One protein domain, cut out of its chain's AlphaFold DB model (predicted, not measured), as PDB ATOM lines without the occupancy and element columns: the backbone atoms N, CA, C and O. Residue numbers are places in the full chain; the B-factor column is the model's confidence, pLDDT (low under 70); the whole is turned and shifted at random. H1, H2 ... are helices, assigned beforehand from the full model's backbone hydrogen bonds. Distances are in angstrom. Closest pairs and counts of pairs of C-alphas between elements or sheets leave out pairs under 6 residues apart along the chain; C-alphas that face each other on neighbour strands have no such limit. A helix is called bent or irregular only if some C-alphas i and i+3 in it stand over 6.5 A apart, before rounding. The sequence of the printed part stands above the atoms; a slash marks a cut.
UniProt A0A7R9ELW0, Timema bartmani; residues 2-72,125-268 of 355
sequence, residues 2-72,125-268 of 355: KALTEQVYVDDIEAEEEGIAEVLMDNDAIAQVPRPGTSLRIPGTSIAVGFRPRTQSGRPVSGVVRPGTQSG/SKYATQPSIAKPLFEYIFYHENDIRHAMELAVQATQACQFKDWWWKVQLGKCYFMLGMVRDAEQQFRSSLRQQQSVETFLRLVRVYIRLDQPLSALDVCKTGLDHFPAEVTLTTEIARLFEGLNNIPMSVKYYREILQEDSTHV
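What this domain is: This is residues 2 to 72 and 125 to 268 of the 355 residues of a protein of Timema bartmani (UniProt A0A7R9ELW0). Helices fold back and forth one after another into a long up-and-down stack, H4 to H10, in which each helix runs against the one before it, and H11 continues it at one end. At the other end, short H1 and H3 pack on H4 and H5, while short H2 touches no helix and a long stretch without a named element, residues 25 to 72, follows it. The printed part has 215 residues, with eleven named helices, H1 to H11 in chain order, and no named strand; the class is all helix. By its radius of gyration of the C-alphas, 18.8 A, it is compact, yet its outline is elongated, 63 by 41 by 33 A.

Where its parts are: The longest helix by residues is H4, residues 131 to 145, 20.0 A long, beginning at C-alpha 131 at (11.186, -2.107, 32.949). It is only just irregular: C-alphas 132 and 135 are 6.6 A apart. Next come H5, residues 148 to 161, 19.7 A; H6, 167 to 179, 18.6 A; H7, 183 to 194, 16.6 A; H8, 200 to 212, 18.6 A; H9, 216 to 229, 20.2 A; H10, 234 to 246, 18.2 A; and H11, 250 to 263, 20.3 A, ending at C-alpha 263 at (-14.137, 3.652, 5.593). The short ones are H1, residues 4 to 8, H2, residues 20 to 24, and H3, residues 125 to 128.

How they stand to each other: H4 and H5 are a hairpin at a shallow tilt of 12 degrees, opposite ways, their closest C-alphas those of Phe 138 and Ala 151, 5.7 A apart. Further hairpins follow, among them H6 and H7, closest at Gly 174 and Ala 186, C-alphas 4.2 A apart, and H10 and H11, closest at Ala 241 and Ser 253, 4.4 A. H8 touches H10 with residues 200 to 204 alone, the same way at a shallow tilt of 13 degrees; the closest C-alphas, of Leu 204 and Leu 236, are 7.0 A apart. H1 touches H4, closest at C-alphas 5 and 140, 5.7 A; H3 touches H5, closest at C-alphas 128 and 158, 4.3 A. H4 and H11 are apart. Every O i to N i+4 pair is within hydrogen-bond range in H2 and H5 to H11; H4 has 8 of 11, H1 has 0 of 1 but 2 of 2 O i to N i+3 pairs, and H3 is too short for such a pair.

The domain as a whole: The C-alphas farthest apart, of Gly 50 and Lys 126, are 63.1 A from each other. Residues 73 to 124 are not printed, and C-alphas 72 and 125 are 43.6 A apart across that cut. The link from H1 to H2 is long. Mean pLDDT of the printed part is 84.7; 30 residues are under 70, among them 2 to 8 and 43 to 51.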
ATOM      1  N   LYS A   2      17.864  -7.548  12.200       54.00
ATOM      2  CA  LYS A   2      16.476  -7.517  12.703       54.00
ATOM      3  C   LYS A   2      16.453  -8.060  14.132       54.00
ATOM      4  O   LYS A   2      17.266  -8.933  14.438       54.00
ATOM      5  N   ALA A   3      15.558  -7.560  14.982       66.19
ATOM      6  CA  ALA A   3      15.382  -8.110  16.325       66.19
ATOM      7  C   ALA A   3      14.940  -9.583  16.235       66.19
ATOM      8  O   ALA A   3      14.180  -9.938  15.336       66.19
ATOM      9  N   LEU A   4      15.411 -10.445  17.145       69.06
ATOM     10  CA  LEU A   4      15.058 -11.877  17.150       69.06
ATOM     11  C   LEU A   4      13.539 -12.095  17.242       69.06
ATOM     12  O   LEU A   4      12.998 -12.995  16.608       69.06
ATOM     13  N   THR A   5      12.841 -11.219  17.967       63.50
ATOM     14  CA  THR A   5      11.379 -11.222  18.073       63.50
ATOM     15  C   THR A   5      10.706 -10.973  16.725       63.50
ATOM     16  O   THR A   5       9.809 -11.722  16.358       63.50
ATOM     17  N   GLU A   6      11.175 -10.007  15.932       67.00
ATOM     18  CA  GLU A   6      10.613  -9.704  14.605       67.00
ATOM     19  C   GLU A   6      10.786 -10.837  13.584       67.00
ATOM     20  O   GLU A   6      10.089 -10.858  12.572       67.00
ATOM     21  N   GLN A   7      11.711 -11.776  13.810       66.19
ATOM     22  CA  GLN A   7      11.893 -12.918  12.906       66.19
ATOM     23  C   GLN A   7      10.762 -13.945  13.030       66.19
ATOM     24  O   GLN A   7      10.463 -14.639  12.060       66.19
ATOM     25  N   VAL A   8      10.148 -14.038  14.215       68.94
ATOM     26  CA  VAL A   8       9.149 -15.064  14.561       68.94
ATOM     27  C   VAL A   8       7.801 -14.444  14.947       68.94
ATOM     28  O   VAL A   8       6.827 -15.166  15.132       68.94
ATOM     29  N   TYR A   9       7.712 -13.115  15.050       71.19
ATOM     30  CA  TYR A   9       6.488 -12.424  15.440       71.19
ATOM     31  C   TYR A   9       5.331 -12.762  14.494       71.19
ATOM     32  O   TYR A   9       5.412 -12.581  13.278       71.19
ATOM     33  N   VAL A  10       4.234 -13.223  15.087       68.69
ATOM     34  CA  VAL A  10       2.960 -13.474  14.419       68.69
ATOM     35  C   VAL A  10       1.896 -12.716  15.197       68.69
ATOM     36  O   VAL A  10       1.920 -12.721  16.429       68.69
ATOM     37  N   ASP A  11       0.971 -12.078  14.482       72.19
ATOM     38  CA  ASP A  11      -0.207 -11.484  15.107       72.19
ATOM     39  C   ASP A  11      -1.043 -12.583  15.773       72.19
ATOM     40  O   ASP A  11      -1.646 -13.437  15.118       72.19
ATOM     41  N   ASP A  12      -1.036 -12.576  17.100       72.88
ATOM     42  CA  ASP A  12      -1.665 -13.582  17.941       72.88
ATOM     43  C   ASP A  12      -3.181 -13.377  18.081       72.88
ATOM     44  O   ASP A  12      -3.864 -14.265  18.586       72.88
ATOM     45  N   ILE A  13      -3.730 -12.249  17.614       76.81
ATOM     46  CA  ILE A  13      -5.176 -11.975  17.657       76.81
ATOM     47  C   ILE A  13      -5.913 -12.779  16.580       76.81
ATOM     48  O   ILE A  13      -6.978 -13.340  16.842       76.81
ATOM     49  N   GLU A  14      -5.352 -12.851  15.369       67.81
ATOM     50  CA  GLU A  14      -5.958 -13.580  14.248       67.81
ATOM     51  C   GLU A  14      -5.467 -15.029  14.119       67.81
ATOM     52  O   GLU A  14      -6.107 -15.826  13.432       67.81
ATOM     53  N   ALA A  15      -4.365 -15.391  14.785       65.88
ATOM     54  CA  ALA A  15      -3.760 -16.724  14.728       65.88
ATOM     55  C   ALA A  15      -4.395 -17.762  15.676       65.88
ATOM     56  O   ALA A  15      -3.853 -18.857  15.822       65.88
ATOM     57  N   GLU A  16      -5.521 -17.442  16.318       66.94
ATOM     58  CA  GLU A  16      -6.200 -18.355  17.237       66.94
ATOM     59  C   GLU A  16      -6.722 -19.606  16.503       66.94
ATOM     60  O   GLU A  16      -7.508 -19.529  15.555       66.94
ATOM     61  N   GLU A  17      -6.288 -20.775  16.968       67.38
ATOM     62  CA  GLU A  17      -6.749 -22.091  16.523       67.38
ATOM     63  C   GLU A  17      -7.378 -22.806  17.736       67.38
ATOM     64  O   GLU A  17      -6.983 -22.549  18.869       67.38
ATOM     65  N   GLU A  18      -8.359 -23.697  17.550       71.19
ATOM     66  CA  GLU A  18      -8.820 -24.573  18.645       71.19
ATOM     67  C   GLU A  18      -8.438 -26.023  18.332       71.19
ATOM     68  O   GLU A  18      -8.754 -26.549  17.258       71.19
ATOM     69  N   GLY A  19      -7.766 -26.677  19.279       74.00
ATOM     70  CA  GLY A  19      -7.409 -28.093  19.179       74.00
ATOM     71  C   GLY A  19      -8.580 -29.023  19.510       74.00
ATOM     72  O   GLY A  19      -9.592 -28.614  20.074       74.00
ATOM     73  N   ILE A  20      -8.434 -30.319  19.221       77.12
ATOM     74  CA  ILE A  20      -9.477 -31.320  19.521       77.12
ATOM     75  C   ILE A  20      -9.808 -31.366  21.023       77.12
ATOM     76  O   ILE A  20     -10.982 -31.483  21.378       77.12
ATOM     77  N   ALA A  21      -8.795 -31.281  21.894       78.88
ATOM     78  CA  ALA A  21      -8.988 -31.295  23.344       78.88
ATOM     79  C   ALA A  21      -9.830 -30.103  23.805       78.88
ATOM     80  O   ALA A  21     -10.825 -30.292  24.485       78.88
ATOM     81  N   GLU A  22      -9.504 -28.901  23.348       78.88
ATOM     82  CA  GLU A  22     -10.243 -27.687  23.695       78.88
ATOM     83  C   GLU A  22     -11.691 -27.720  23.206       78.88
ATOM     84  O   GLU A  22     -12.618 -27.304  23.891       78.88
ATOM     85  N   VAL A  23     -11.920 -28.265  22.013       77.31
ATOM     86  CA  VAL A  23     -13.268 -28.306  21.444       77.31
ATOM     87  C   VAL A  23     -14.180 -29.303  22.173       77.31
ATOM     88  O   VAL A  23     -15.392 -29.071  22.245       77.31
ATOM     89  N   LEU A  24     -13.627 -30.416  22.675       77.50
ATOM     90  CA  LEU A  24     -14.392 -31.536  23.242       77.50
ATOM     91  C   LEU A  24     -14.338 -31.646  24.770       77.50
ATOM     92  O   LEU A  24     -15.273 -32.182  25.360       77.50
ATOM     93  N   MET A  25     -13.239 -31.226  25.392       77.88
ATOM     94  CA  MET A  25     -12.980 -31.403  26.823       77.88
ATOM     95  C   MET A  25     -13.171 -30.105  27.607       77.88
ATOM     96  O   MET A  25     -13.611 -30.175  28.754       77.88
ATOM     97  N   ASP A  26     -12.924 -28.941  26.994       75.62
ATOM     98  CA  ASP A  26     -13.119 -27.655  27.665       75.62
ATOM     99  C   ASP A  26     -14.582 -27.201  27.544       75.62
ATOM    100  O   ASP A  26     -15.118 -26.912  26.467       75.62
ATOM    101  N   ASN A  27     -15.259 -27.143  28.692       73.50
ATOM    102  CA  ASN A  27     -16.631 -26.658  28.817       73.50
ATOM    103  C   ASN A  27     -16.654 -25.259  29.438       73.50
ATOM    104  O   ASN A  27     -17.113 -25.065  30.559       73.50
ATOM    105  N   ASP A  28     -16.201 -24.273  28.667       77.44
ATOM    106  CA  ASP A  28     -16.177 -22.866  29.093       77.44
ATOM    107  C   ASP A  28     -17.535 -22.150  28.947       77.44
ATOM    108  O   ASP A  28     -17.753 -21.057  29.485       77.44
ATOM    109  N   ALA A  29     -18.473 -22.758  28.214       78.88
ATOM    110  CA  ALA A  29     -19.798 -22.197  27.975       78.88
ATOM    111  C   ALA A  29     -20.698 -22.345  29.211       78.88
ATOM    112  O   ALA A  29     -20.903 -23.445  29.721       78.88
ATOM    113  N   ILE A  30     -21.304 -21.234  29.650       75.94
ATOM    114  CA  ILE A  30     -22.208 -21.219  30.815       75.94
ATOM    115  C   ILE A  30     -23.504 -21.992  30.524       75.94
ATOM    116  O   ILE A  30     -24.019 -22.708  31.380       75.94
ATOM    117  N   ALA A  31     -24.063 -21.819  29.325       76.12
ATOM    118  CA  ALA A  31     -25.343 -22.404  28.950       76.12
ATOM    119  C   ALA A  31     -25.136 -23.689  28.140       76.12
ATOM    120  O   ALA A  31     -24.567 -23.657  27.052       76.12
ATOM    121  N   GLN A  32     -25.663 -24.809  28.639       77.81
ATOM    122  CA  GLN A  32     -25.674 -26.075  27.895       77.81
ATOM    123  C   GLN A  32     -26.743 -26.095  26.794       77.81
ATOM    124  O   GLN A  32     -26.542 -26.700  25.746       77.81
ATOM    125  N   VAL A  33     -27.865 -25.398  27.016       83.06
ATOM    126  CA  VAL A  33     -28.974 -25.267  26.059       83.06
ATOM    127  C   VAL A  33     -29.306 -23.779  25.876       83.06
ATOM    128  O   VAL A  33     -30.269 -23.276  26.459       83.06
ATOM    129  N   PRO A  34     -28.469 -23.023  25.143       81.62
ATOM    130  CA  PRO A  34     -28.718 -21.609  24.893       81.62
ATOM    131  C   PRO A  34     -29.946 -21.413  23.995       81.62
ATOM    132  O   PRO A  34     -30.308 -22.278  23.195       81.62
ATOM    133  N   ARG A  35     -30.592 -20.247  24.109       83.38
ATOM    134  CA  ARG A  35     -31.697 -19.883  23.214       83.38
ATOM    135  C   ARG A  35     -31.163 -19.748  21.775       83.38
ATOM    136  O   ARG A  35     -30.054 -19.242  21.589       83.38
ATOM    137  N   PRO A  36     -31.922 -20.159  20.742       83.00
ATOM    138  CA  PRO A  36     -31.483 -20.004  19.358       83.00
ATOM    139  C   PRO A  36     -31.117 -18.550  19.031       83.00
ATOM    140  O   PRO A  36     -31.882 -17.632  19.321       83.00
ATOM    141  N   GLY A  37     -29.939 -18.343  18.437       80.31
ATOM    142  CA  GLY A  37     -29.423 -17.014  18.098       80.31
ATOM    143  C   GLY A  37     -28.714 -16.267  19.235       80.31
ATOM    144  O   GLY A  37     -28.224 -15.167  18.997       80.31
ATOM    145  N   THR A  38     -28.608 -16.839  20.441       85.56
ATOM    146  CA  THR A  38     -27.817 -16.257  21.548       85.56
ATOM    147  C   THR A  38     -26.480 -16.964  21.778       85.56
ATOM    148  O   THR A  38     -25.764 -16.619  22.712       85.56
ATOM    149  N   SER A  39     -26.154 -17.960  20.957       84.88
ATOM    150  CA  SER A  39     -24.934 -18.769  21.014       84.88
ATOM    151  C   SER A  39     -24.447 -19.032  19.593       84.88
ATOM    152  O   SER A  39     -25.248 -19.155  18.662       84.88
ATOM    153  N   LEU A  40     -23.132 -19.148  19.420       81.00
ATOM    154  CA  LEU A  40     -22.540 -19.530  18.142       81.00
ATOM    155  C   LEU A  40     -22.759 -21.026  17.863       81.00
ATOM    156  O   LEU A  40     -22.750 -21.438  16.701       81.00
ATOM    157  N   ARG A  41     -22.975 -21.849  18.897       77.88
ATOM    158  CA  ARG A  41     -23.289 -23.283  18.763       77.88
ATOM    159  C   ARG A  41     -24.697 -23.519  18.217       77.88
ATOM    160  O   ARG A  41     -24.902 -24.482  17.484       77.88
ATOM    161  N   ILE A  42     -25.643 -22.638  18.545       75.75
ATOM    162  CA  ILE A  42     -27.033 -22.688  18.068       75.75
ATOM    163  C   ILE A  42     -27.356 -21.362  17.364       75.75
ATOM    164  O   ILE A  42     -28.054 -20.510  17.930       75.75
ATOM    165  N   PRO A  43     -26.827 -21.148  16.143       69.19
ATOM    166  CA  PRO A  43     -27.086 -19.923  15.404       69.19
ATOM    167  C   PRO A  43     -28.581 -19.800  15.092       69.19
ATOM    168  O   PRO A  43     -29.299 -20.798  14.989       69.19
ATOM    169  N   GLY A  44     -29.065 -18.565  14.956       65.75
ATOM    170  CA  GLY A  44     -30.481 -18.317  14.708       65.75
ATOM    171  C   GLY A  44     -30.951 -18.991  13.415       65.75
ATOM    172  O   GLY A  44     -30.222 -19.062  12.419       65.75
ATOM    173  N   THR A  45     -32.196 -19.465  13.406       61.06
ATOM    174  CA  THR A  45     -32.853 -19.964  12.195       61.06
ATOM    175  C   THR A  45     -33.257 -18.779  11.319       61.06
ATOM    176  O   THR A  45     -34.425 -18.400  11.274       61.06
ATOM    177  N   SER A  46     -32.298 -18.149  10.638       54.94
ATOM    178  CA  SER A  46     -32.645 -17.265   9.530       54.94
ATOM    179  C   SER A  46     -33.090 -18.127   8.350       54.94
ATOM    180  O   SER A  46     -32.417 -19.084   7.946       54.94
ATOM    181  N   ILE A  47     -34.281 -17.828   7.837       49.06
ATOM    182  CA  ILE A  47     -34.811 -18.429   6.618       49.06
ATOM    183  C   ILE A  47     -33.997 -17.822   5.473       49.06
ATOM    184  O   ILE A  47     -34.240 -16.690   5.069       49.06
ATOM    185  N   ALA A  48     -32.984 -18.543   4.995       53.06
ATOM    186  CA  ALA A  48     -32.204 -18.138   3.834       53.06
ATOM    187  C   ALA A  48     -32.346 -19.180   2.721       53.06
ATOM    188  O   ALA A  48     -32.111 -20.373   2.918       53.06
ATOM    189  N   VAL A  49     -32.761 -18.652   1.571       48.31
ATOM    190  CA  VAL A  49     -33.045 -19.274   0.276       48.31
ATOM    191  C   VAL A  49     -31.965 -20.297  -0.109       48.31
ATOM    192  O   VAL A  49     -30.769 -20.023  -0.018       48.31
ATOM    193  N   GLY A  50     -32.401 -21.496  -0.500       53.44
ATOM    194  CA  GLY A  50     -31.627 -22.744  -0.546       53.44
ATOM    195  C   GLY A  50     -30.514 -22.887  -1.594       53.44
ATOM    196  O   GLY A  50     -30.413 -23.951  -2.193       53.44
ATOM    197  N   PHE A  51     -29.653 -21.883  -1.797       67.62
ATOM    198  CA  PHE A  51     -28.559 -21.956  -2.783       67.62
ATOM    199  C   PHE A  51     -27.135 -21.848  -2.211       67.62
ATOM    200  O   PHE A  51     -26.195 -22.272  -2.884       67.62
ATOM    201  N   ARG A  52     -26.934 -21.326  -0.988       76.69
ATOM    202  CA  ARG A  52     -25.589 -21.229  -0.379       76.69
ATOM    203  C   ARG A  52     -25.205 -22.548   0.305       76.69
ATOM    204  O   ARG A  52     -25.908 -22.952   1.234       76.69
ATOM    205  N   PRO A  53     -24.096 -23.206  -0.097       76.94
ATOM    206  CA  PRO A  53     -23.585 -24.383   0.588       76.94
ATOM    207  C   PRO A  53     -23.376 -24.103   2.072       76.94
ATOM    208  O   PRO A  53     -22.952 -23.012   2.471       76.94
ATOM    209  N   ARG A  54     -23.675 -25.110   2.888       74.06
ATOM    210  CA  ARG A  54     -23.476 -25.071   4.332       74.06
ATOM    211  C   ARG A  54     -22.336 -25.995   4.725       74.06
ATOM    212  O   ARG A  54     -22.146 -27.057   4.138       74.06
ATOM    213  N   THR A  55     -21.583 -25.580   5.728       70.44
ATOM    214  CA  THR A  55     -20.599 -26.411   6.407       70.44
ATOM    215  C   THR A  55     -21.314 -27.504   7.210       70.44
ATOM    216  O   THR A  55     -22.536 -27.476   7.375       70.44
ATOM    217  N   GLN A  56     -20.568 -28.469   7.757       64.81
ATOM    218  CA  GLN A  56     -21.152 -29.586   8.517       64.81
ATOM    219  C   GLN A  56     -21.988 -29.141   9.734       64.81
ATOM    220  O   GLN A  56     -22.875 -29.877  10.153       64.81
ATOM    221  N   SER A  57     -21.748 -27.945  10.287       62.06
ATOM    222  CA  SER A  57     -22.566 -27.376  11.377       62.06
ATOM    223  C   SER A  57     -23.831 -26.650  10.914       62.06
ATOM    224  O   SER A  57     -24.532 -26.059  11.729       62.06
ATOM    225  N   GLY A  58     -24.129 -26.646   9.613       65.50
ATOM    226  CA  GLY A  58     -25.254 -25.898   9.057       65.50
ATOM    227  C   GLY A  58     -24.984 -24.400   8.888       65.50
ATOM    228  O   GLY A  58     -25.894 -23.680   8.472       65.50
ATOM    229  N   ARG A  59     -23.760 -23.922   9.157       71.12
ATOM    230  CA  ARG A  59     -23.355 -22.535   8.891       71.12
ATOM    231  C   ARG A  59     -23.128 -22.322   7.391       71.12
ATOM    232  O   ARG A  59     -22.539 -23.190   6.750       71.12
ATOM    233  N   PRO A  60     -23.567 -21.204   6.799       73.19
ATOM    234  CA  PRO A  60     -23.267 -20.915   5.400       73.19
ATOM    235  C   PRO A  60     -21.755 -20.709   5.197       73.19
ATOM    236  O   PRO A  60     -21.090 -20.106   6.035       73.19
ATOM    237  N   VAL A  61     -21.204 -21.206   4.085       76.75
ATOM    238  CA  VAL A  61     -19.772 -21.048   3.747       76.75
ATOM    239  C   VAL A  61     -19.418 -19.566   3.627       76.75
ATOM    240  O   VAL A  61     -20.113 -18.871   2.892       76.75
ATOM    241  N   SER A  62     -18.388 -19.083   4.334       79.88
ATOM    242  CA  SER A  62     -17.938 -17.675   4.316       79.88
ATOM    243  C   SER A  62     -17.086 -17.333   3.083       79.88
ATOM    244  O   SER A  62     -16.582 -18.225   2.404       79.88
ATOM    245  N   GLY A  63     -16.940 -16.037   2.785       73.69
ATOM    246  CA  GLY A  63     -16.246 -15.533   1.594       73.69
ATOM    247  C   GLY A  63     -14.731 -15.515   1.755       73.69
ATOM    248  O   GLY A  63     -14.008 -15.464   0.762       73.69
ATOM    249  N   VAL A  64     -14.268 -15.593   3.004       79.50
ATOM    250  CA  VAL A  64     -12.864 -15.685   3.398       79.50
ATOM    251  C   VAL A  64     -12.705 -16.825   4.396       79.50
ATOM    252  O   VAL A  64     -13.540 -17.016   5.283       79.50
ATOM    253  N   VAL A  65     -11.619 -17.583   4.259       74.62
ATOM    254  CA  VAL A  65     -11.197 -18.581   5.244       74.62
ATOM    255  C   VAL A  65     -10.196 -17.918   6.186       74.62
ATOM    256  O   VAL A  65      -9.155 -17.447   5.737       74.62
ATOM    257  N   ARG A  66     -10.499 -17.880   7.485       76.88
ATOM    258  CA  ARG A  66      -9.625 -17.314   8.524       76.88
ATOM    259  C   ARG A  66      -9.026 -18.428   9.387       76.88
ATOM    260  O   ARG A  66      -9.650 -19.492   9.492       76.88
ATOM    261  N   PRO A  67      -7.875 -18.214  10.053       68.06
ATOM    262  CA  PRO A  67      -7.303 -19.205  10.969       68.06
ATOM    263  C   PRO A  67      -8.323 -19.674  12.023       68.06
ATOM    264  O   PRO A  67      -8.612 -20.867  12.097       68.06
ATOM    265  N   GLY A  68      -9.014 -18.731  12.673       67.31
ATOM    266  CA  GLY A  68     -10.084 -19.016  13.638       67.31
ATOM    267  C   GLY A  68     -11.450 -19.420  13.051       67.31
ATOM    268  O   GLY A  68     -12.419 -19.569  13.798       67.31
ATOM    269  N   THR A  69     -11.601 -19.584  11.728       69.06
ATOM    270  CA  THR A  69     -12.887 -19.998  11.139       69.06
ATOM    271  C   THR A  69     -13.207 -21.443  11.517       69.06
ATOM    272  O   THR A  69     -12.644 -22.387  10.963       69.06
ATOM    273  N   GLN A  70     -14.188 -21.619  12.404       68.38
ATOM    274  CA  GLN A  70     -14.754 -22.930  12.708       68.38
ATOM    275  C   GLN A  70     -15.994 -23.231  11.875       68.38
ATOM    276  O   GLN A  70     -17.041 -22.582  11.997       68.38
ATOM    277  N   SER A  71     -15.884 -24.280  11.064       60.69
ATOM    278  CA  SER A  71     -16.968 -24.782  10.223       60.69
ATOM    279  C   SER A  71     -17.907 -25.736  10.989       60.69
ATOM    280  O   SER A  71     -18.978 -26.076  10.480       60.69
ATOM    281  N   GLY A  72     -17.564 -26.119  12.230       65.00
ATOM    282  CA  GLY A  72     -18.383 -26.913  13.154       65.00
ATOM    283  C   GLY A  72     -17.564 -27.623  14.236       65.00
ATOM    284  O   GLY A  72     -16.357 -27.787  14.077       65.00
ATOM    285  N   SER A 125      12.826 -12.484  38.793       87.88
ATOM    286  CA  SER A 125      12.522 -11.436  39.778       87.88
ATOM    287  C   SER A 125      13.438 -10.222  39.638       87.88
ATOM    288  O   SER A 125      12.995  -9.082  39.767       87.88
ATOM    289  N   LYS A 126      14.710 -10.447  39.283       90.00
ATOM    290  CA  LYS A 126      15.675  -9.372  39.036       90.00
ATOM    291  C   LYS A 126      15.280  -8.570  37.799       90.00
ATOM    292  O   LYS A 126      15.264  -7.343  37.845       90.00
ATOM    293  N   TYR A 127      14.947  -9.250  36.706       89.44
ATOM    294  CA  TYR A 127      14.609  -8.592  35.443       89.44
ATOM    295  C   TYR A 127      13.246  -7.904  35.488       89.44
ATOM    296  O   TYR A 127      13.098  -6.844  34.890       89.44
ATOM    297  N   ALA A 128      12.297  -8.430  36.265       90.19
ATOM    298  CA  ALA A 128      10.988  -7.826  36.491       90.19
ATOM    299  C   ALA A 128      11.067  -6.412  37.094       90.19
ATOM    300  O   ALA A 128      10.234  -5.565  36.778       90.19
ATOM    301  N   THR A 129      12.078  -6.133  37.927       89.88
ATOM    302  CA  THR A 129      12.276  -4.791  38.508       89.88
ATOM    303  C   THR A 129      12.773  -3.754  37.502       89.88
ATOM    304  O   THR A 129      12.592  -2.560  37.730       89.88
ATOM    305  N   GLN A 130      13.367  -4.188  36.382       91.12
ATOM    306  CA  GLN A 130      13.949  -3.306  35.375       91.12
ATOM    307  C   GLN A 130      13.040  -3.219  34.135       91.12
ATOM    308  O   GLN A 130      13.137  -4.059  33.233       91.12
ATOM    309  N   PRO A 131      12.194  -2.179  34.009       83.88
ATOM    310  CA  PRO A 131      11.186  -2.107  32.949       83.88
ATOM    311  C   PRO A 131      11.773  -2.045  31.531       83.88
ATOM    312  O   PRO A 131      11.131  -2.518  30.596       83.88
ATOM    313  N   SER A 132      12.995  -1.525  31.359       88.00
ATOM    314  CA  SER A 132      13.661  -1.458  30.048       88.00
ATOM    315  C   SER A 132      14.026  -2.831  29.475       88.00
ATOM    316  O   SER A 132      14.137  -2.968  28.262       88.00
ATOM    317  N   ILE A 133      14.218  -3.837  30.334       90.19
ATOM    318  CA  ILE A 133      14.582  -5.203  29.933       90.19
ATOM    319  C   ILE A 133      13.371  -6.131  30.037       90.19
ATOM    320  O   ILE A 133      13.216  -7.024  29.211       90.19
ATOM    321  N   ALA A 134      12.490  -5.905  31.014       91.62
ATOM    322  CA  ALA A 134      11.348  -6.772  31.271       91.62
ATOM    323  C   ALA A 134      10.406  -6.909  30.062       91.62
ATOM    324  O   ALA A 134      10.003  -8.029  29.754       91.62
ATOM    325  N   LYS A 135      10.081  -5.812  29.356       92.19
ATOM    326  CA  LYS A 135       9.154  -5.869  28.205       92.19
ATOM    327  C   LYS A 135       9.748  -6.634  27.008       92.19
ATOM    328  O   LYS A 135       9.116  -7.600  26.585       92.19
ATOM    329  N   PRO A 136      10.973  -6.325  26.529       90.44
ATOM    330  CA  PRO A 136      11.600  -7.114  25.464       90.44
ATOM    331  C   PRO A 136      11.858  -8.573  25.859       90.44
ATOM    332  O   PRO A 136      11.714  -9.471  25.035       90.44
ATOM    333  N   LEU A 137      12.217  -8.826  27.125       90.50
ATOM    334  CA  LEU A 137      12.404 -10.186  27.629       90.50
ATOM    335  C   LEU A 137      11.086 -10.968  27.601       90.50
ATOM    336  O   LEU A 137      11.080 -12.120  27.180       90.50
ATOM    337  N   PHE A 138       9.974 -10.349  28.001       92.31
ATOM    338  CA  PHE A 138       8.656 -10.967  27.896       92.31
ATOM    339  C   PHE A 138       8.314 -11.307  26.441       92.31
ATOM    340  O   PHE A 138       7.939 -12.440  26.163       92.31
ATOM    341  N   GLU A 139       8.485 -10.362  25.512       89.31
ATOM    342  CA  GLU A 139       8.205 -10.587  24.088       89.31
ATOM    343  C   GLU A 139       9.063 -11.716  23.504       89.31
ATOM    344  O   GLU A 139       8.557 -12.540  22.745       89.31
ATOM    345  N   TYR A 140      10.335 -11.814  23.901       87.50
ATOM    346  CA  TYR A 140      11.203 -12.929  23.523       87.50
ATOM    347  C   TYR A 140      10.674 -14.270  24.054       87.50
ATOM    348  O   TYR A 140      10.503 -15.217  23.288       87.50
ATOM    349  N   ILE A 141      10.359 -14.361  25.348       88.31
ATOM    350  CA  ILE A 141       9.872 -15.612  25.950       88.31
ATOM    351  C   ILE A 141       8.523 -16.025  25.336       88.31
ATOM    352  O   ILE A 141       8.290 -17.206  25.077       88.31
ATOM    353  N   PHE A 142       7.647 -15.052  25.085       87.50
ATOM    354  CA  PHE A 142       6.300 -15.291  24.584       87.50
ATOM    355  C   PHE A 142       6.277 -15.647  23.091       87.50
ATOM    356  O   PHE A 142       5.677 -16.651  22.727       87.50
ATOM    357  N   TYR A 143       6.938 -14.870  22.225       83.56
ATOM    358  CA  TYR A 143       6.875 -15.072  20.771       83.56
ATOM    359  C   TYR A 143       7.966 -16.007  20.230       83.56
ATOM    360  O   TYR A 143       7.685 -16.802  19.336       83.56
ATOM    361  N   HIS A 144       9.201 -15.929  20.743       81.44
ATOM    362  CA  HIS A 144      10.324 -16.721  20.225       81.44
ATOM    363  C   HIS A 144      10.404 -18.107  20.878       81.44
ATOM    364  O   HIS A 144      10.409 -19.124  20.184       81.44
ATOM    365  N   GLU A 145      10.434 -18.164  22.213       80.88
ATOM    366  CA  GLU A 145      10.517 -19.441  22.946       80.88
ATOM    367  C   GLU A 145       9.162 -20.156  23.044       80.88
ATOM    368  O   GLU A 145       9.114 -21.384  23.160       80.88
ATOM    369  N   ASN A 146       8.062 -19.397  22.967       79.44
ATOM    370  CA  ASN A 146       6.691 -19.876  23.163       79.44
ATOM    371  C   ASN A 146       6.496 -20.580  24.524       79.44
ATOM    372  O   ASN A 146       5.718 -21.530  24.653       79.44
ATOM    373  N   ASP A 147       7.220 -20.128  25.555       85.75
ATOM    374  CA  ASP A 147       7.082 -20.629  26.923       85.75
ATOM    375  C   ASP A 147       6.151 -19.723  27.733       85.75
ATOM    376  O   ASP A 147       6.552 -18.791  28.437       85.75
ATOM    377  N   ILE A 148       4.860 -20.029  27.637       86.88
ATOM    378  CA  ILE A 148       3.792 -19.235  28.248       86.88
ATOM    379  C   ILE A 148       3.900 -19.223  29.783       86.88
ATOM    380  O   ILE A 148       3.500 -18.248  30.416       86.88
ATOM    381  N   ARG A 149       4.450 -20.277  30.406       88.75
ATOM    382  CA  ARG A 149       4.526 -20.381  31.873       88.75
ATOM    383  C   ARG A 149       5.571 -19.426  32.437       88.75
ATOM    384  O   ARG A 149       5.252 -18.666  33.350       88.75
ATOM    385  N   HIS A 150       6.775 -19.422  31.866       89.81
ATOM    386  CA  HIS A 150       7.818 -18.478  32.274       89.81
ATOM    387  C   HIS A 150       7.451 -17.035  31.894       89.81
ATOM    388  O   HIS A 150       7.702 -16.116  32.675       89.81
ATOM    389  N   ALA A 151       6.791 -16.827  30.745       91.44
ATOM    390  CA  ALA A 151       6.266 -15.514  30.365       91.44
ATOM    391  C   ALA A 151       5.240 -14.997  31.392       91.44
ATOM    392  O   ALA A 151       5.310 -13.841  31.813       91.44
ATOM    393  N   MET A 152       4.327 -15.863  31.845       93.25
ATOM    394  CA  MET A 152       3.340 -15.529  32.873       93.25
ATOM    395  C   MET A 152       4.011 -15.172  34.203       93.25
ATOM    396  O   MET A 152       3.650 -14.168  34.812       93.25
ATOM    397  N   GLU A 153       4.991 -15.959  34.653       92.50
ATOM    398  CA  GLU A 153       5.710 -15.686  35.901       92.50
ATOM    399  C   GLU A 153       6.417 -14.322  35.858       92.50
ATOM    400  O   GLU A 153       6.269 -13.519  36.786       92.50
ATOM    401  N   LEU A 154       7.104 -14.018  34.750       93.31
ATOM    402  CA  LEU A 154       7.730 -12.714  34.532       93.31
ATOM    403  C   LEU A 154       6.695 -11.585  34.564       93.31
ATOM    404  O   LEU A 154       6.919 -10.567  35.217       93.31
ATOM    405  N   ALA A 155       5.553 -11.767  33.894       94.06
ATOM    406  CA  ALA A 155       4.487 -10.773  33.860       94.06
ATOM    407  C   ALA A 155       3.890 -10.515  35.250       94.06
ATOM    408  O   ALA A 155       3.673  -9.358  35.611       94.06
ATOM    409  N   VAL A 156       3.674 -11.552  36.065       93.94
ATOM    410  CA  VAL A 156       3.186 -11.401  37.448       93.94
ATOM    411  C   VAL A 156       4.187 -10.612  38.290       93.94
ATOM    412  O   VAL A 156       3.803  -9.636  38.940       93.94
ATOM    413  N   GLN A 157       5.468 -10.986  38.251       93.00
ATOM    414  CA  GLN A 157       6.518 -10.305  39.013       93.00
ATOM    415  C   GLN A 157       6.685  -8.845  38.570       93.00
ATOM    416  O   GLN A 157       6.794  -7.950  39.409       93.00
ATOM    417  N   ALA A 158       6.633  -8.575  37.264       92.94
ATOM    418  CA  ALA A 158       6.723  -7.219  36.732       92.94
ATOM    419  C   ALA A 158       5.488  -6.377  37.093       92.94
ATOM    420  O   ALA A 158       5.612  -5.208  37.459       92.94
ATOM    421  N   THR A 159       4.296  -6.979  37.093       92.56
ATOM    422  CA  THR A 159       3.064  -6.303  37.528       92.56
ATOM    423  C   THR A 159       3.136  -5.909  39.007       92.56
ATOM    424  O   THR A 159       2.738  -4.796  39.364       92.56
ATOM    425  N   GLN A 160       3.675  -6.790  39.861       92.25
ATOM    426  CA  GLN A 160       3.905  -6.504  41.281       92.25
ATOM    427  C   GLN A 160       4.925  -5.372  41.466       92.25
ATOM    428  O   GLN A 160       4.660  -4.436  42.222       92.25
ATOM    429  N   ALA A 161       6.042  -5.404  40.730       90.75
ATOM    430  CA  ALA A 161       7.058  -4.351  40.763       90.75
ATOM    431  C   ALA A 161       6.493  -2.980  40.335       90.75
ATOM    432  O   ALA A 161       6.805  -1.956  40.941       90.75
ATOM    433  N   CYS A 162       5.595  -2.960  39.347       89.69
ATOM    434  CA  CYS A 162       4.900  -1.755  38.884       89.69
ATOM    435  C   CYS A 162       3.646  -1.388  39.706       89.69
ATOM    436  O   CYS A 162       2.894  -0.495  39.302       89.69
ATOM    437  N   GLN A 163       3.384  -2.060  40.835       90.38
ATOM    438  CA  GLN A 163       2.219  -1.825  41.704       90.38
ATOM    439  C   GLN A 163       0.872  -1.841  40.951       90.38
ATOM    440  O   GLN A 163      -0.026  -1.061  41.267       90.38
ATOM    441  N   PHE A 164       0.721  -2.702  39.937       89.81
ATOM    442  CA  PHE A 164      -0.506  -2.855  39.130       89.81
ATOM    443  C   PHE A 164      -0.953  -1.603  38.343       89.81
ATOM    444  O   PHE A 164      -2.102  -1.529  37.885       89.81
ATOM    445  N   LYS A 165      -0.071  -0.608  38.174       90.00
ATOM    446  CA  LYS A 165      -0.395   0.664  37.504       90.00
ATOM    447  C   LYS A 165      -0.273   0.607  35.981       90.00
ATOM    448  O   LYS A 165      -1.007   1.322  35.309       90.00
ATOM    449  N   ASP A 166       0.629  -0.219  35.455       91.75
ATOM    450  CA  ASP A 166       0.862  -0.335  34.011       91.75
ATOM    451  C   ASP A 166      -0.191  -1.252  33.362       91.75
ATOM    452  O   ASP A 166      -0.336  -2.419  33.738       91.75
ATOM    453  N   TRP A 167      -0.917  -0.716  32.379       93.00
ATOM    454  CA  TRP A 167      -1.933  -1.439  31.613       93.00
ATOM    455  C   TRP A 167      -1.303  -2.524  30.732       93.00
ATOM    456  O   TRP A 167      -1.892  -3.588  30.549       93.00
ATOM    457  N   TRP A 168      -0.082  -2.293  30.232       93.75
ATOM    458  CA  TRP A 168       0.573  -3.186  29.277       93.75
ATOM    459  C   TRP A 168       0.790  -4.573  29.885       93.75
ATOM    460  O   TRP A 168       0.458  -5.582  29.266       93.75
ATOM    461  N   TRP A 169       1.249  -4.627  31.139       94.38
ATOM    462  CA  TRP A 169       1.441  -5.885  31.862       94.38
ATOM    463  C   TRP A 169       0.133  -6.634  32.122       94.38
ATOM    464  O   TRP A 169       0.123  -7.861  32.079       94.38
ATOM    465  N   LYS A 170      -0.984  -5.923  32.319       94.50
ATOM    466  CA  LYS A 170      -2.306  -6.555  32.450       94.50
ATOM    467  C   LYS A 170      -2.755  -7.191  31.144       94.50
ATOM    468  O   LYS A 170      -3.279  -8.300  31.167       94.50
ATOM    469  N   VAL A 171      -2.526  -6.521  30.011       94.44
ATOM    470  CA  VAL A 171      -2.795  -7.108  28.692       94.44
ATOM    471  C   VAL A 171      -1.948  -8.360  28.512       94.44
ATOM    472  O   VAL A 171      -2.516  -9.412  28.245       94.44
ATOM    473  N   GLN A 172      -0.630  -8.282  28.730       93.94
ATOM    474  CA  GLN A 172       0.271  -9.431  28.584       93.94
ATOM    475  C   GLN A 172      -0.111 -10.609  29.488       93.94
ATOM    476  O   GLN A 172      -0.177 -11.747  29.026       93.94
ATOM    477  N   LEU A 173      -0.445 -10.344  30.752       93.88
ATOM    478  CA  LEU A 173      -0.915 -11.371  31.677       93.88
ATOM    479  C   LEU A 173      -2.238 -11.994  31.202       93.88
ATOM    480  O   LEU A 173      -2.399 -13.212  31.254       93.88
ATOM    481  N   GLY A 174      -3.154 -11.179  30.669       93.75
ATOM    482  CA  GLY A 174      -4.373 -11.649  30.014       93.75
ATOM    483  C   GLY A 174      -4.095 -12.553  28.809       93.75
ATOM    484  O   GLY A 174      -4.757 -13.580  28.673       93.75
ATOM    485  N   LYS A 175      -3.084 -12.240  27.979       91.88
ATOM    486  CA  LYS A 175      -2.648 -13.118  26.873       91.88
ATOM    487  C   LYS A 175      -2.166 -14.466  27.402       91.88
ATOM    488  O   LYS A 175      -2.600 -15.503  26.912       91.88
ATOM    489  N   CYS A 176      -1.321 -14.465  28.435       92.06
ATOM    490  CA  CYS A 176      -0.839 -15.695  29.061       92.06
ATOM    491  C   CYS A 176      -1.984 -16.539  29.637       92.06
ATOM    492  O   CYS A 176      -2.032 -17.742  29.394       92.06
ATOM    493  N   TYR A 177      -2.928 -15.922  30.357       92.88
ATOM    494  CA  TYR A 177      -4.094 -16.628  30.890       92.88
ATOM    495  C   TYR A 177      -4.970 -17.215  29.790       92.88
ATOM    496  O   TYR A 177      -5.379 -18.370  29.894       92.88
ATOM    497  N   PHE A 178      -5.200 -16.460  28.716       89.62
ATOM    498  CA  PHE A 178      -5.971 -16.926  27.573       89.62
ATOM    499  C   PHE A 178      -5.317 -18.144  26.907       89.62
ATOM    500  O   PHE A 178      -5.973 -19.165  26.720       89.62
ATOM    501  N   MET A 179      -4.005 -18.086  26.663       84.56
ATOM    502  CA  MET A 179      -3.236 -19.191  26.075       84.56
ATOM    503  C   MET A 179      -3.167 -20.438  26.971       84.56
ATOM    504  O   MET A 179      -3.019 -21.551  26.472       84.56
ATOM    505  N   LEU A 180      -3.273 -20.275  28.294       86.31
ATOM    506  CA  LEU A 180      -3.337 -21.384  29.253       86.31
ATOM    507  C   LEU A 180      -4.752 -21.964  29.426       86.31
ATOM    508  O   LEU A 180      -4.919 -22.898  30.208       86.31
ATOM    509  N   GLY A 181      -5.763 -21.420  28.740       85.75
ATOM    510  CA  GLY A 181      -7.165 -21.829  28.878       85.75
ATOM    511  C   GLY A 181      -7.883 -21.228  30.094       85.75
ATOM    512  O   GLY A 181      -9.049 -21.524  30.337       85.75
ATOM    513  N   MET A 182      -7.241 -20.335  30.852       89.56
ATOM    514  CA  MET A 182      -7.861 -19.610  31.968       89.56
ATOM    515  C   MET A 182      -8.642 -18.394  31.449       89.56
ATOM    516  O   MET A 182      -8.301 -17.234  31.690       89.56
ATOM    517  N   VAL A 183      -9.716 -18.662  30.703       90.25
ATOM    518  CA  VAL A 183     -10.473 -17.650  29.944       90.25
ATOM    519  C   VAL A 183     -11.108 -16.586  30.852       90.25
ATOM    520  O   VAL A 183     -11.147 -15.404  30.507       90.25
ATOM    521  N   ARG A 184     -11.568 -16.971  32.050       91.12
ATOM    522  CA  ARG A 184     -12.178 -16.045  33.025       91.12
ATOM    523  C   ARG A 184     -11.171 -15.098  33.663       91.12
ATOM    524  O   ARG A 184     -11.476 -13.919  33.835       91.12
ATOM    525  N   ASP A 185      -9.979 -15.588  33.978       93.12
ATOM    526  CA  ASP A 185      -8.922 -14.744  34.535       93.12
ATOM    527  C   ASP A 185      -8.406 -13.770  33.471       93.12
ATOM    528  O   ASP A 185      -8.202 -12.586  33.758       93.12
ATOM    529  N   ALA A 186      -8.315 -14.219  32.213       94.06
ATOM    530  CA  ALA A 186      -8.034 -13.349  31.074       94.06
ATOM    531  C   ALA A 186      -9.083 -12.227  30.928       94.06
ATOM    532  O   ALA A 186      -8.715 -11.057  30.807       94.06
ATOM    533  N   GLU A 187     -10.382 -12.554  31.025       94.94
ATOM    534  CA  GLU A 187     -11.486 -11.575  31.005       94.94
ATOM    535  C   GLU A 187     -11.272 -10.462  32.046       94.94
ATOM    536  O   GLU A 187     -11.397  -9.269  31.746       94.94
ATOM    537  N   GLN A 188     -10.923 -10.845  33.278       95.00
ATOM    538  CA  GLN A 188     -10.702  -9.903  34.374       95.00
ATOM    539  C   GLN A 188      -9.506  -8.983  34.111       95.00
ATOM    540  O   GLN A 188      -9.610  -7.774  34.349       95.00
ATOM    541  N   GLN A 189      -8.395  -9.523  33.598       95.25
ATOM    542  CA  GLN A 189      -7.202  -8.728  33.293       95.25
ATOM    543  C   GLN A 189      -7.449  -7.740  32.152       95.25
ATOM    544  O   GLN A 189      -7.119  -6.560  32.295       95.25
ATOM    545  N   PHE A 190      -8.116  -8.157  31.071       95.94
ATOM    546  CA  PHE A 190      -8.451  -7.251  29.968       95.94
ATOM    547  C   PHE A 190      -9.416  -6.145  30.402       95.94
ATOM    548  O   PHE A 190      -9.165  -4.971  30.128       95.94
ATOM    549  N   ARG A 191     -10.457  -6.466  31.183       95.31
ATOM    550  CA  ARG A 191     -11.341  -5.445  31.779       95.31
ATOM    551  C   ARG A 191     -10.581  -4.493  32.706       95.31
ATOM    552  O   ARG A 191     -10.868  -3.300  32.737       95.31
ATOM    553  N   SER A 192      -9.618  -5.004  33.472       94.44
ATOM    554  CA  SER A 192      -8.764  -4.194  34.350       94.44
ATOM    555  C   SER A 192      -7.828  -3.267  33.576       94.44
ATOM    556  O   SER A 192      -7.581  -2.149  34.033       94.44
ATOM    557  N   SER A 193      -7.341  -3.706  32.414       94.94
ATOM    558  CA  SER A 193      -6.553  -2.889  31.491       94.94
ATOM    559  C   SER A 193      -7.394  -1.774  30.866       94.94
ATOM    560  O   SER A 193      -7.002  -0.612  30.936       94.94
ATOM    561  N   LEU A 194      -8.597  -2.090  30.370       94.62
ATOM    562  CA  LEU A 194      -9.503  -1.109  29.750       94.62
ATOM    563  C   LEU A 194      -9.918   0.028  30.694       94.62
ATOM    564  O   LEU A 194     -10.163   1.142  30.239       94.62
ATOM    565  N   ARG A 195      -9.975  -0.229  32.010       93.94
ATOM    566  CA  ARG A 195     -10.214   0.820  33.018       93.94
ATOM    567  C   ARG A 195      -9.057   1.816  33.149       93.94
ATOM    568  O   ARG A 195      -9.282   2.916  33.636       93.94
ATOM    569  N   GLN A 196      -7.835   1.420  32.792       92.19
ATOM    570  CA  GLN A 196      -6.651   2.284  32.841       92.19
ATOM    571  C   GLN A 196      -6.413   2.977  31.505       92.19
ATOM    572  O   GLN A 196      -6.296   4.198  31.463       92.19
ATOM    573  N   GLN A 197      -6.353   2.200  30.425       93.31
ATOM    574  CA  GLN A 197      -6.173   2.716  29.081       93.31
ATOM    575  C   GLN A 197      -7.053   1.939  28.110       93.31
ATOM    576  O   GLN A 197      -7.005   0.711  28.027       93.31
ATOM    577  N   GLN A 198      -7.845   2.685  27.352       93.12
ATOM    578  CA  GLN A 198      -8.650   2.135  26.278       93.12
ATOM    579  C   GLN A 198      -7.753   1.934  25.061       93.12
ATOM    580  O   GLN A 198      -7.074   2.861  24.621       93.12
ATOM    581  N   SER A 199      -7.710   0.711  24.542       92.88
ATOM    582  CA  SER A 199      -6.967   0.379  23.331       92.88
ATOM    583  C   SER A 199      -7.755  -0.614  22.494       92.88
ATOM    584  O   SER A 199      -8.393  -1.522  23.034       92.88
ATOM    585  N   VAL A 200      -7.689  -0.445  21.173       92.50
ATOM    586  CA  VAL A 200      -8.368  -1.309  20.199       92.50
ATOM    587  C   VAL A 200      -7.947  -2.770  20.382       92.50
ATOM    588  O   VAL A 200      -8.803  -3.647  20.470       92.50
ATOM    589  N   GLU A 201      -6.647  -3.030  20.576       92.19
ATOM    590  CA  GLU A 201      -6.122  -4.374  20.862       92.19
ATOM    591  C   GLU A 201      -6.825  -5.029  22.062       92.19
ATOM    592  O   GLU A 201      -7.224  -6.193  21.991       92.19
ATOM    593  N   THR A 202      -7.008  -4.299  23.168       94.06
ATOM    594  CA  THR A 202      -7.623  -4.879  24.373       94.06
ATOM    595  C   THR A 202      -9.103  -5.193  24.144       94.06
ATOM    596  O   THR A 202      -9.584  -6.217  24.631       94.06
ATOM    597  N   PHE A 203      -9.819  -4.365  23.373       95.44
ATOM    598  CA  PHE A 203     -11.195  -4.665  22.963       95.44
ATOM    599  C   PHE A 203     -11.261  -5.936  22.110       95.44
ATOM    600  O   PHE A 203     -12.048  -6.827  22.422       95.44
ATOM    601  N   LEU A 204     -10.398  -6.071  21.099       93.56
ATOM    602  CA  LEU A 204     -10.349  -7.258  20.235       93.56
ATOM    603  C   LEU A 204     -10.054  -8.541  21.026       93.56
ATOM    604  O   LEU A 204     -10.719  -9.561  20.833       93.56
ATOM    605  N   ARG A 205      -9.112  -8.485  21.976       93.31
ATOM    606  CA  ARG A 205      -8.799  -9.618  22.863       93.31
ATOM    607  C   ARG A 205      -9.965  -9.979  23.777       93.31
ATOM    608  O   ARG A 205     -10.279 -11.154  23.941       93.31
ATOM    609  N   LEU A 206     -10.658  -8.985  24.330       94.38
ATOM    610  CA  LEU A 206     -11.848  -9.226  25.142       94.38
ATOM    611  C   LEU A 206     -12.995  -9.836  24.311       94.38
ATOM    612  O   LEU A 206     -13.719 -10.705  24.795       94.38
ATOM    613  N   VAL A 207     -13.128  -9.449  23.041       93.62
ATOM    614  CA  VAL A 207     -14.067 -10.072  22.093       93.62
ATOM    615  C   VAL A 207     -13.715 -11.544  21.855       93.62
ATOM    616  O   VAL A 207     -14.620 -12.378  21.901       93.62
ATOM    617  N   ARG A 208     -12.428 -11.895  21.673       90.75
ATOM    618  CA  ARG A 208     -11.985 -13.308  21.576       90.75
ATOM    619  C   ARG A 208     -12.389 -14.109  22.813       90.75
ATOM    620  O   ARG A 208     -12.988 -15.174  22.688       90.75
ATOM    621  N   VAL A 209     -12.160 -13.551  24.003       92.00
ATOM    622  CA  VAL A 209     -12.574 -14.153  25.281       92.00
ATOM    623  C   VAL A 209     -14.075 -14.457  25.297       92.00
ATOM    624  O   VAL A 209     -14.466 -15.581  25.602       92.00
ATOM    625  N   TYR A 210     -14.935 -13.511  24.913       92.50
ATOM    626  CA  TYR A 210     -16.383 -13.764  24.881       92.50
ATOM    627  C   TYR A 210     -16.814 -14.766  23.812       92.50
ATOM    628  O   TYR A 210     -17.760 -15.521  24.041       92.50
ATOM    629  N   ILE A 211     -16.132 -14.810  22.668       89.12
ATOM    630  CA  ILE A 211     -16.372 -15.831  21.641       89.12
ATOM    631  C   ILE A 211     -16.029 -17.219  22.188       89.12
ATOM    632  O   ILE A 211     -16.833 -18.140  22.030       89.12
ATOM    633  N   ARG A 212     -14.903 -17.354  22.897       86.12
ATOM    634  CA  ARG A 212     -14.477 -18.605  23.540       86.12
ATOM    635  C   ARG A 212     -15.467 -19.081  24.609       86.12
ATOM    636  O   ARG A 212     -15.785 -20.266  24.681       86.12
ATOM    637  N   LEU A 213     -16.035 -18.144  25.369       88.88
ATOM    638  CA  LEU A 213     -17.104 -18.389  26.346       88.88
ATOM    639  C   LEU A 213     -18.488 -18.661  25.716       88.88
ATOM    640  O   LEU A 213     -19.454 -18.881  26.449       88.88
ATOM    641  N   ASP A 214     -18.604 -18.628  24.384       88.81
ATOM    642  CA  ASP A 214     -19.859 -18.749  23.626       88.81
ATOM    643  C   ASP A 214     -20.908 -17.675  23.996       88.81
ATOM    644  O   ASP A 214     -22.110 -17.937  24.069       88.81
ATOM    645  N   GLN A 215     -20.450 -16.437  24.219       90.88
ATOM    646  CA  GLN A 215     -21.269 -15.257  24.539       90.88
ATOM    647  C   GLN A 215     -21.191 -14.182  23.432       90.88
ATOM    648  O   GLN A 215     -20.676 -13.083  23.657       90.88
ATOM    649  N   PRO A 216     -21.729 -14.443  22.224       91.44
ATOM    650  CA  PRO A 216     -21.606 -13.528  21.085       91.44
ATOM    651  C   PRO A 216     -22.323 -12.185  21.289       91.44
ATOM    652  O   PRO A 216     -21.899 -11.181  20.727       91.44
ATOM    653  N   LEU A 217     -23.385 -12.130  22.100       92.19
ATOM    654  CA  LEU A 217     -24.089 -10.872  22.392       92.19
ATOM    655  C   LEU A 217     -23.241  -9.938  23.263       92.19
ATOM    656  O   LEU A 217     -23.108  -8.761  22.949       92.19
ATOM    657  N   SER A 218     -22.595 -10.479  24.299       93.75
ATOM    658  CA  SER A 218     -21.648  -9.718  25.121       93.75
ATOM    659  C   SER A 218     -20.440  -9.265  24.303       93.75
ATOM    660  O   SER A 218     -19.980  -8.139  24.469       93.75
ATOM    661  N   ALA A 219     -19.971 -10.098  23.368       94.38
ATOM    662  CA  ALA A 219     -18.932  -9.714  22.416       94.38
ATOM    663  C   ALA A 219     -19.365  -8.521  21.538       94.38
ATOM    664  O   ALA A 219     -18.600  -7.574  21.379       94.38
ATOM    665  N   LEU A 220     -20.605  -8.519  21.028       94.88
ATOM    666  CA  LEU A 220     -21.154  -7.391  20.265       94.88
ATOM    667  C   LEU A 220     -21.219  -6.103  21.094       94.88
ATOM    668  O   LEU A 220     -20.899  -5.035  20.578       94.88
ATOM    669  N   ASP A 221     -21.622  -6.188  22.360       95.31
ATOM    670  CA  ASP A 221     -21.689  -5.020  23.243       95.31
ATOM    671  C   ASP A 221     -20.290  -4.458  23.544       95.31
ATOM    672  O   ASP A 221     -20.093  -3.243  23.570       95.31
ATOM    673  N   VAL A 222     -19.282  -5.325  23.668       95.75
ATOM    674  CA  VAL A 222     -17.877  -4.911  23.806       95.75
ATOM    675  C   VAL A 222     -17.376  -4.224  22.539       95.75
ATOM    676  O   VAL A 222     -16.741  -3.179  22.635       95.75
ATOM    677  N   CYS A 223     -17.701  -4.738  21.349       95.31
ATOM    678  CA  CYS A 223     -17.349  -4.046  20.108       95.31
ATOM    679  C   CYS A 223     -18.013  -2.666  20.015       95.31
ATOM    680  O   CYS A 223     -17.354  -1.707  19.631       95.31
ATOM    681  N   LYS A 224     -19.296  -2.545  20.388       94.50
ATOM    682  CA  LYS A 224     -20.011  -1.257  20.380       94.50
ATOM    683  C   LYS A 224     -19.385  -0.249  21.337       94.50
ATOM    684  O   LYS A 224     -19.113   0.867  20.923       94.50
ATOM    685  N   THR A 225     -19.081  -0.661  22.568       94.75
ATOM    686  CA  THR A 225     -18.376   0.215  23.523       94.75
ATOM    687  C   THR A 225     -16.985   0.601  23.017       94.75
ATOM    688  O   THR A 225     -16.558   1.735  23.201       94.75
ATOM    689  N   GLY A 226     -16.291  -0.300  22.315       94.06
ATOM    690  CA  GLY A 226     -15.053   0.026  21.608       94.06
ATOM    691  C   GLY A 226     -15.245   1.095  20.527       94.06
ATOM    692  O   GLY A 226     -14.440   2.017  20.451       94.06
ATOM    693  N   LEU A 227     -16.322   1.018  19.741       94.19
ATOM    694  CA  LEU A 227     -16.654   2.005  18.705       94.19
ATOM    695  C   LEU A 227     -17.109   3.357  19.268       94.19
ATOM    696  O   LEU A 227     -16.860   4.378  18.632       94.19
ATOM    697  N   ASP A 228     -17.716   3.385  20.457       94.94
ATOM    698  CA  ASP A 228     -18.042   4.638  21.154       94.94
ATOM    699  C   ASP A 228     -16.768   5.427  21.514       94.94
ATOM    700  O   ASP A 228     -16.773   6.658  21.543       94.94
ATOM    701  N   HIS A 229     -15.662   4.720  21.773       93.62
ATOM    702  CA  HIS A 229     -14.357   5.316  22.068       93.62
ATOM    703  C   HIS A 229     -13.502   5.557  20.819       93.62
ATOM    704  O   HIS A 229     -12.797   6.563  20.742       93.62
ATOM    705  N   PHE A 230     -13.575   4.650  19.846       93.81
ATOM    706  CA  PHE A 230     -12.832   4.692  18.589       93.81
ATOM    707  C   PHE A 230     -13.813   4.685  17.408       93.81
ATOM    708  O   PHE A 230     -14.068   3.627  16.818       93.81
ATOM    709  N   PRO A 231     -14.395   5.847  17.058       90.12
ATOM    710  CA  PRO A 231     -15.297   5.929  15.921       90.12
ATOM    711  C   PRO A 231     -14.541   5.590  14.630       90.12
ATOM    712  O   PRO A 231     -13.387   5.977  14.467       90.12
ATOM    713  N   ALA A 232     -15.205   4.878  13.714       86.69
ATOM    714  CA  ALA A 232     -14.660   4.423  12.427       86.69
ATOM    715  C   ALA A 232     -13.516   3.385  12.494       86.69
ATOM    716  O   ALA A 232     -12.848   3.129  11.492       86.69
ATOM    717  N   GLU A 233     -13.310   2.719  13.634       92.38
ATOM    718  CA  GLU A 233     -12.332   1.630  13.716       92.38
ATOM    719  C   GLU A 233     -12.785   0.399  12.900       92.38
ATOM    720  O   GLU A 233     -13.751  -0.304  13.236       92.38
ATOM    721  N   VAL A 234     -12.058   0.115  11.814       92.81
ATOM    722  CA  VAL A 234     -12.384  -0.966  10.868       92.81
ATOM    723  C   VAL A 234     -12.255  -2.340  11.526       92.81
ATOM    724  O   VAL A 234     -13.082  -3.214  11.295       92.81
ATOM    725  N   THR A 235     -11.268  -2.545  12.400       92.06
ATOM    726  CA  THR A 235     -11.052  -3.854  13.044       92.06
ATOM    727  C   THR A 235     -12.182  -4.251  14.001       92.06
ATOM    728  O   THR A 235     -12.526  -5.423  14.116       92.06
ATOM    729  N   LEU A 236     -12.819  -3.291  14.673       93.75
ATOM    730  CA  LEU A 236     -13.956  -3.575  15.556       93.75
ATOM    731  C   LEU A 236     -15.244  -3.806  14.763       93.75
ATOM    732  O   LEU A 236     -16.027  -4.702  15.091       93.75
ATOM    733  N   THR A 237     -15.462  -3.027  13.699       94.38
ATOM    734  CA  THR A 237     -16.614  -3.216  12.805       94.38
ATOM    735  C   THR A 237     -16.534  -4.534  12.039       94.38
ATOM    736  O   THR A 237     -17.567  -5.191  11.868       94.38
ATOM    737  N   THR A 238     -15.335  -4.986  11.644       93.00
ATOM    738  CA  THR A 238     -15.159  -6.318  11.047       93.00
ATOM    739  C   THR A 238     -15.584  -7.383  12.037       93.00
ATOM    740  O   THR A 238     -16.423  -8.208  11.689       93.00
ATOM    741  N   GLU A 239     -15.151  -7.323  13.298       92.06
ATOM    742  CA  GLU A 239     -15.575  -8.311  14.294       92.06
ATOM    743  C   GLU A 239     -17.087  -8.354  14.529       92.06
ATOM    744  O   GLU A 239     -17.663  -9.436  14.669       92.06
ATOM    745  N   ILE A 240     -17.770  -7.209  14.474       94.12
ATOM    746  CA  ILE A 240     -19.236  -7.166  14.500       94.12
ATOM    747  C   ILE A 240     -19.826  -7.914  13.294       94.12
ATOM    748  O   ILE A 240     -20.724  -8.749  13.457       94.12
ATOM    749  N   ALA A 241     -19.316  -7.662  12.085       92.69
ATOM    750  CA  ALA A 241     -19.771  -8.337  10.870       92.69
ATOM    751  C   ALA A 241     -19.529  -9.858  10.927       92.69
ATOM    752  O   ALA A 241     -20.415 -10.634  10.545       92.69
ATOM    753  N   ARG A 242     -18.376 -10.277  11.474       90.12
ATOM    754  CA  ARG A 242     -17.988 -11.678  11.712       90.12
ATOM    755  C   ARG A 242     -18.935 -12.361  12.704       90.12
ATOM    756  O   ARG A 242     -19.393 -13.476  12.447       90.12
ATOM    757  N   LEU A 243     -19.283 -11.692  13.805       90.88
ATOM    758  CA  LEU A 243     -20.227 -12.193  14.811       90.88
ATOM    759  C   LEU A 243     -21.639 -12.365  14.238       90.88
ATOM    760  O   LEU A 243     -22.261 -13.407  14.448       90.88
ATOM    761  N   PHE A 244     -22.139 -11.392  13.471       90.69
ATOM    762  CA  PHE A 244     -23.448 -11.515  12.819       90.69
ATOM    763  C   PHE A 244     -23.485 -12.635  11.777       90.69
ATOM    764  O   PHE A 244     -24.488 -13.346  11.689       90.69
ATOM    765  N   GLU A 245     -22.398 -12.839  11.030       86.44
ATOM    766  CA  GLU A 245     -22.263 -13.980  10.121       86.44
ATOM    767  C   GLU A 245     -22.292 -15.310  10.894       86.44
ATOM    768  O   GLU A 245     -23.040 -16.219  10.530       86.44
ATOM    769  N   GLY A 246     -21.564 -15.393  12.015       82.50
ATOM    770  CA  GLY A 246     -21.550 -16.556  12.907       82.50
ATOM    771  C   GLY A 246     -22.906 -16.867  13.548       82.50
ATOM    772  O   GLY A 246     -23.264 -18.035  13.694       82.50
ATOM    773  N   LEU A 247     -23.697 -15.837  13.859       85.81
ATOM    774  CA  LEU A 247     -25.079 -15.951  14.343       85.81
ATOM    775  C   LEU A 247     -26.098 -16.258  13.234       85.81
ATOM    776  O   LEU A 247     -27.292 -16.373  13.520       85.81
ATOM    777  N   ASN A 248     -25.641 -16.402  11.984       83.69
ATOM    778  CA  ASN A 248     -26.462 -16.612  10.791       83.69
ATOM    779  C   ASN A 248     -27.424 -15.437  10.486       83.69
ATOM    780  O   ASN A 248     -28.431 -15.595   9.795       83.69
ATOM    781  N   ASN A 249     -27.099 -14.226  10.955       87.31
ATOM    782  CA  ASN A 249     -27.790 -12.981  10.617       87.31
ATOM    783  C   ASN A 249     -27.064 -12.260   9.468       87.31
ATOM    784  O   ASN A 249     -26.407 -11.229   9.636       87.31
ATOM    785  N   ILE A 250     -27.187 -12.840   8.276       86.56
ATOM    786  CA  ILE A 250     -26.511 -12.364   7.064       86.56
ATOM    787  C   ILE A 250     -26.894 -10.923   6.668       86.56
ATOM    788  O   ILE A 250     -25.988 -10.170   6.316       86.56
ATOM    789  N   PRO A 251     -28.167 -10.475   6.751       89.62
ATOM    790  CA  PRO A 251     -28.526  -9.101   6.392       89.62
ATOM    791  C   PRO A 251     -27.778  -8.044   7.212       89.62
ATOM    792  O   PRO A 251     -27.270  -7.075   6.648       89.62
ATOM    793  N   MET A 252     -27.659  -8.250   8.530       91.25
ATOM    794  CA  MET A 252     -26.904  -7.340   9.396       91.25
ATOM    795  C   MET A 252     -25.405  -7.410   9.115       91.25
ATOM    796  O   MET A 252     -24.761  -6.371   9.032       91.25
ATOM    797  N   SER A 253     -24.860  -8.609   8.900       91.06
ATOM    798  CA  SER A 253     -23.450  -8.785   8.530       91.06
ATOM    799  C   SER A 253     -23.092  -7.996   7.260       91.06
ATOM    800  O   SER A 253     -22.134  -7.228   7.250       91.06
ATOM    801  N   VAL A 254     -23.928  -8.074   6.216       91.56
ATOM    802  CA  VAL A 254     -23.747  -7.316   4.964       91.56
ATOM    803  C   VAL A 254     -23.833  -5.808   5.188       91.56
ATOM    804  O   VAL A 254     -23.099  -5.064   4.539       91.56
ATOM    805  N   LYS A 255     -24.710  -5.338   6.086       94.75
ATOM    806  CA  LYS A 255     -24.792  -3.915   6.440       94.75
ATOM    807  C   LYS A 255     -23.450  -3.418   6.993       94.75
ATOM    808  O   LYS A 255     -22.912  -2.462   6.445       94.75
ATOM    809  N   TYR A 256     -22.885  -4.107   7.984       94.50
ATOM    810  CA  TYR A 256     -21.592  -3.726   8.566       94.50
ATOM    811  C   TYR A 256     -20.432  -3.881   7.576       94.50
ATOM    812  O   TYR A 256     -19.580  -3.004   7.503       94.50
ATOM    813  N   TYR A 257     -20.421  -4.918   6.729       94.94
ATOM    814  CA  TYR A 257     -19.424  -5.010   5.653       94.94
ATOM    815  C   TYR A 257     -19.511  -3.845   4.658       94.94
ATOM    816  O   TYR A 257     -18.489  -3.433   4.119       94.94
ATOM    817  N   ARG A 258     -20.701  -3.281   4.404       93.69
ATOM    818  CA  ARG A 258     -20.827  -2.077   3.565       93.69
ATOM    819  C   ARG A 258     -20.307  -0.829   4.268       93.69
ATOM    820  O   ARG A 258     -19.682  -0.021   3.595       93.69
ATOM    821  N   GLU A 259     -20.552  -0.687   5.570       93.81
ATOM    822  CA  GLU A 259     -19.980   0.395   6.386       93.81
ATOM    823  C   GLU A 259     -18.444   0.325   6.365       93.81
ATOM    824  O   GLU A 259     -17.790   1.317   6.071       93.81
ATOM    825  N   ILE A 260     -17.868  -0.874   6.505       94.38
ATOM    826  CA  ILE A 260     -16.418  -1.088   6.367       94.38
ATOM    827  C   ILE A 260     -15.900  -0.611   5.009       94.38
ATOM    828  O   ILE A 260     -14.862   0.030   4.959       94.38
ATOM    829  N   LEU A 261     -16.611  -0.872   3.907       92.06
ATOM    830  CA  LEU A 261     -16.185  -0.411   2.578       92.06
ATOM    831  C   LEU A 261     -16.293   1.105   2.368       92.06
ATOM    832  O   LEU A 261     -15.704   1.607   1.406       92.06
ATOM    833  N   GLN A 262     -17.070   1.809   3.195       92.69
ATOM    834  CA  GLN A 262     -17.118   3.272   3.182       92.69
ATOM    835  C   GLN A 262     -15.854   3.859   3.818       92.69
ATOM    836  O   GLN A 262     -15.316   4.820   3.275       92.69
ATOM    837  N   GLU A 263     -15.361   3.240   4.894       91.25
ATOM    838  CA  GLU A 263     -14.137   3.652   5.593       91.25
ATOM    839  C   GLU A 263     -12.866   3.134   4.895       91.25
ATOM    840  O   GLU A 263     -11.984   3.901   4.515       91.25
ATOM    841  N   ASP A 264     -12.793   1.823   4.652       90.06
ATOM    842  CA  ASP A 264     -11.710   1.147   3.943       90.06
ATOM    843  C   ASP A 264     -12.233   0.456   2.682       90.06
ATOM    844  O   ASP A 264     -12.677  -0.698   2.654       90.06
ATOM    845  N   SER A 265     -12.095   1.167   1.569       87.94
ATOM    846  CA  SER A 265     -12.488   0.657   0.262       87.94
ATOM    847  C   SER A 265     -11.616  -0.524  -0.217       87.94
ATOM    848  O   SER A 265     -11.991  -1.238  -1.149       87.94
ATOM    849  N   THR A 266     -10.457  -0.753   0.401       88.00
ATOM    850  CA  THR A 266      -9.511  -1.834   0.089       88.00
ATOM    851  C   THR A 266      -9.610  -3.018   1.051       88.00
ATOM    852  O   THR A 266      -8.760  -3.909   1.036       88.00
ATOM    853  N   HIS A 267     -10.678  -3.100   1.843       88.56
ATOM    854  CA  HIS A 267     -10.844  -4.201   2.776       88.56
ATOM    855  C   HIS A 267     -11.215  -5.520   2.066       88.56
ATOM    856  O   HIS A 267     -12.366  -5.748   1.685       88.56
ATOM    857  N   VAL A 268     -10.238  -6.420   1.898       86.50
ATOM    858  CA  VAL A 268     -10.374  -7.691   1.150       86.50
ATOM    859  C   VAL A 268     -11.543  -8.541   1.652       86.50
ATOM    860  O   VAL A 268     -12.324  -9.066   0.856       86.50
TER     861      VAL A 268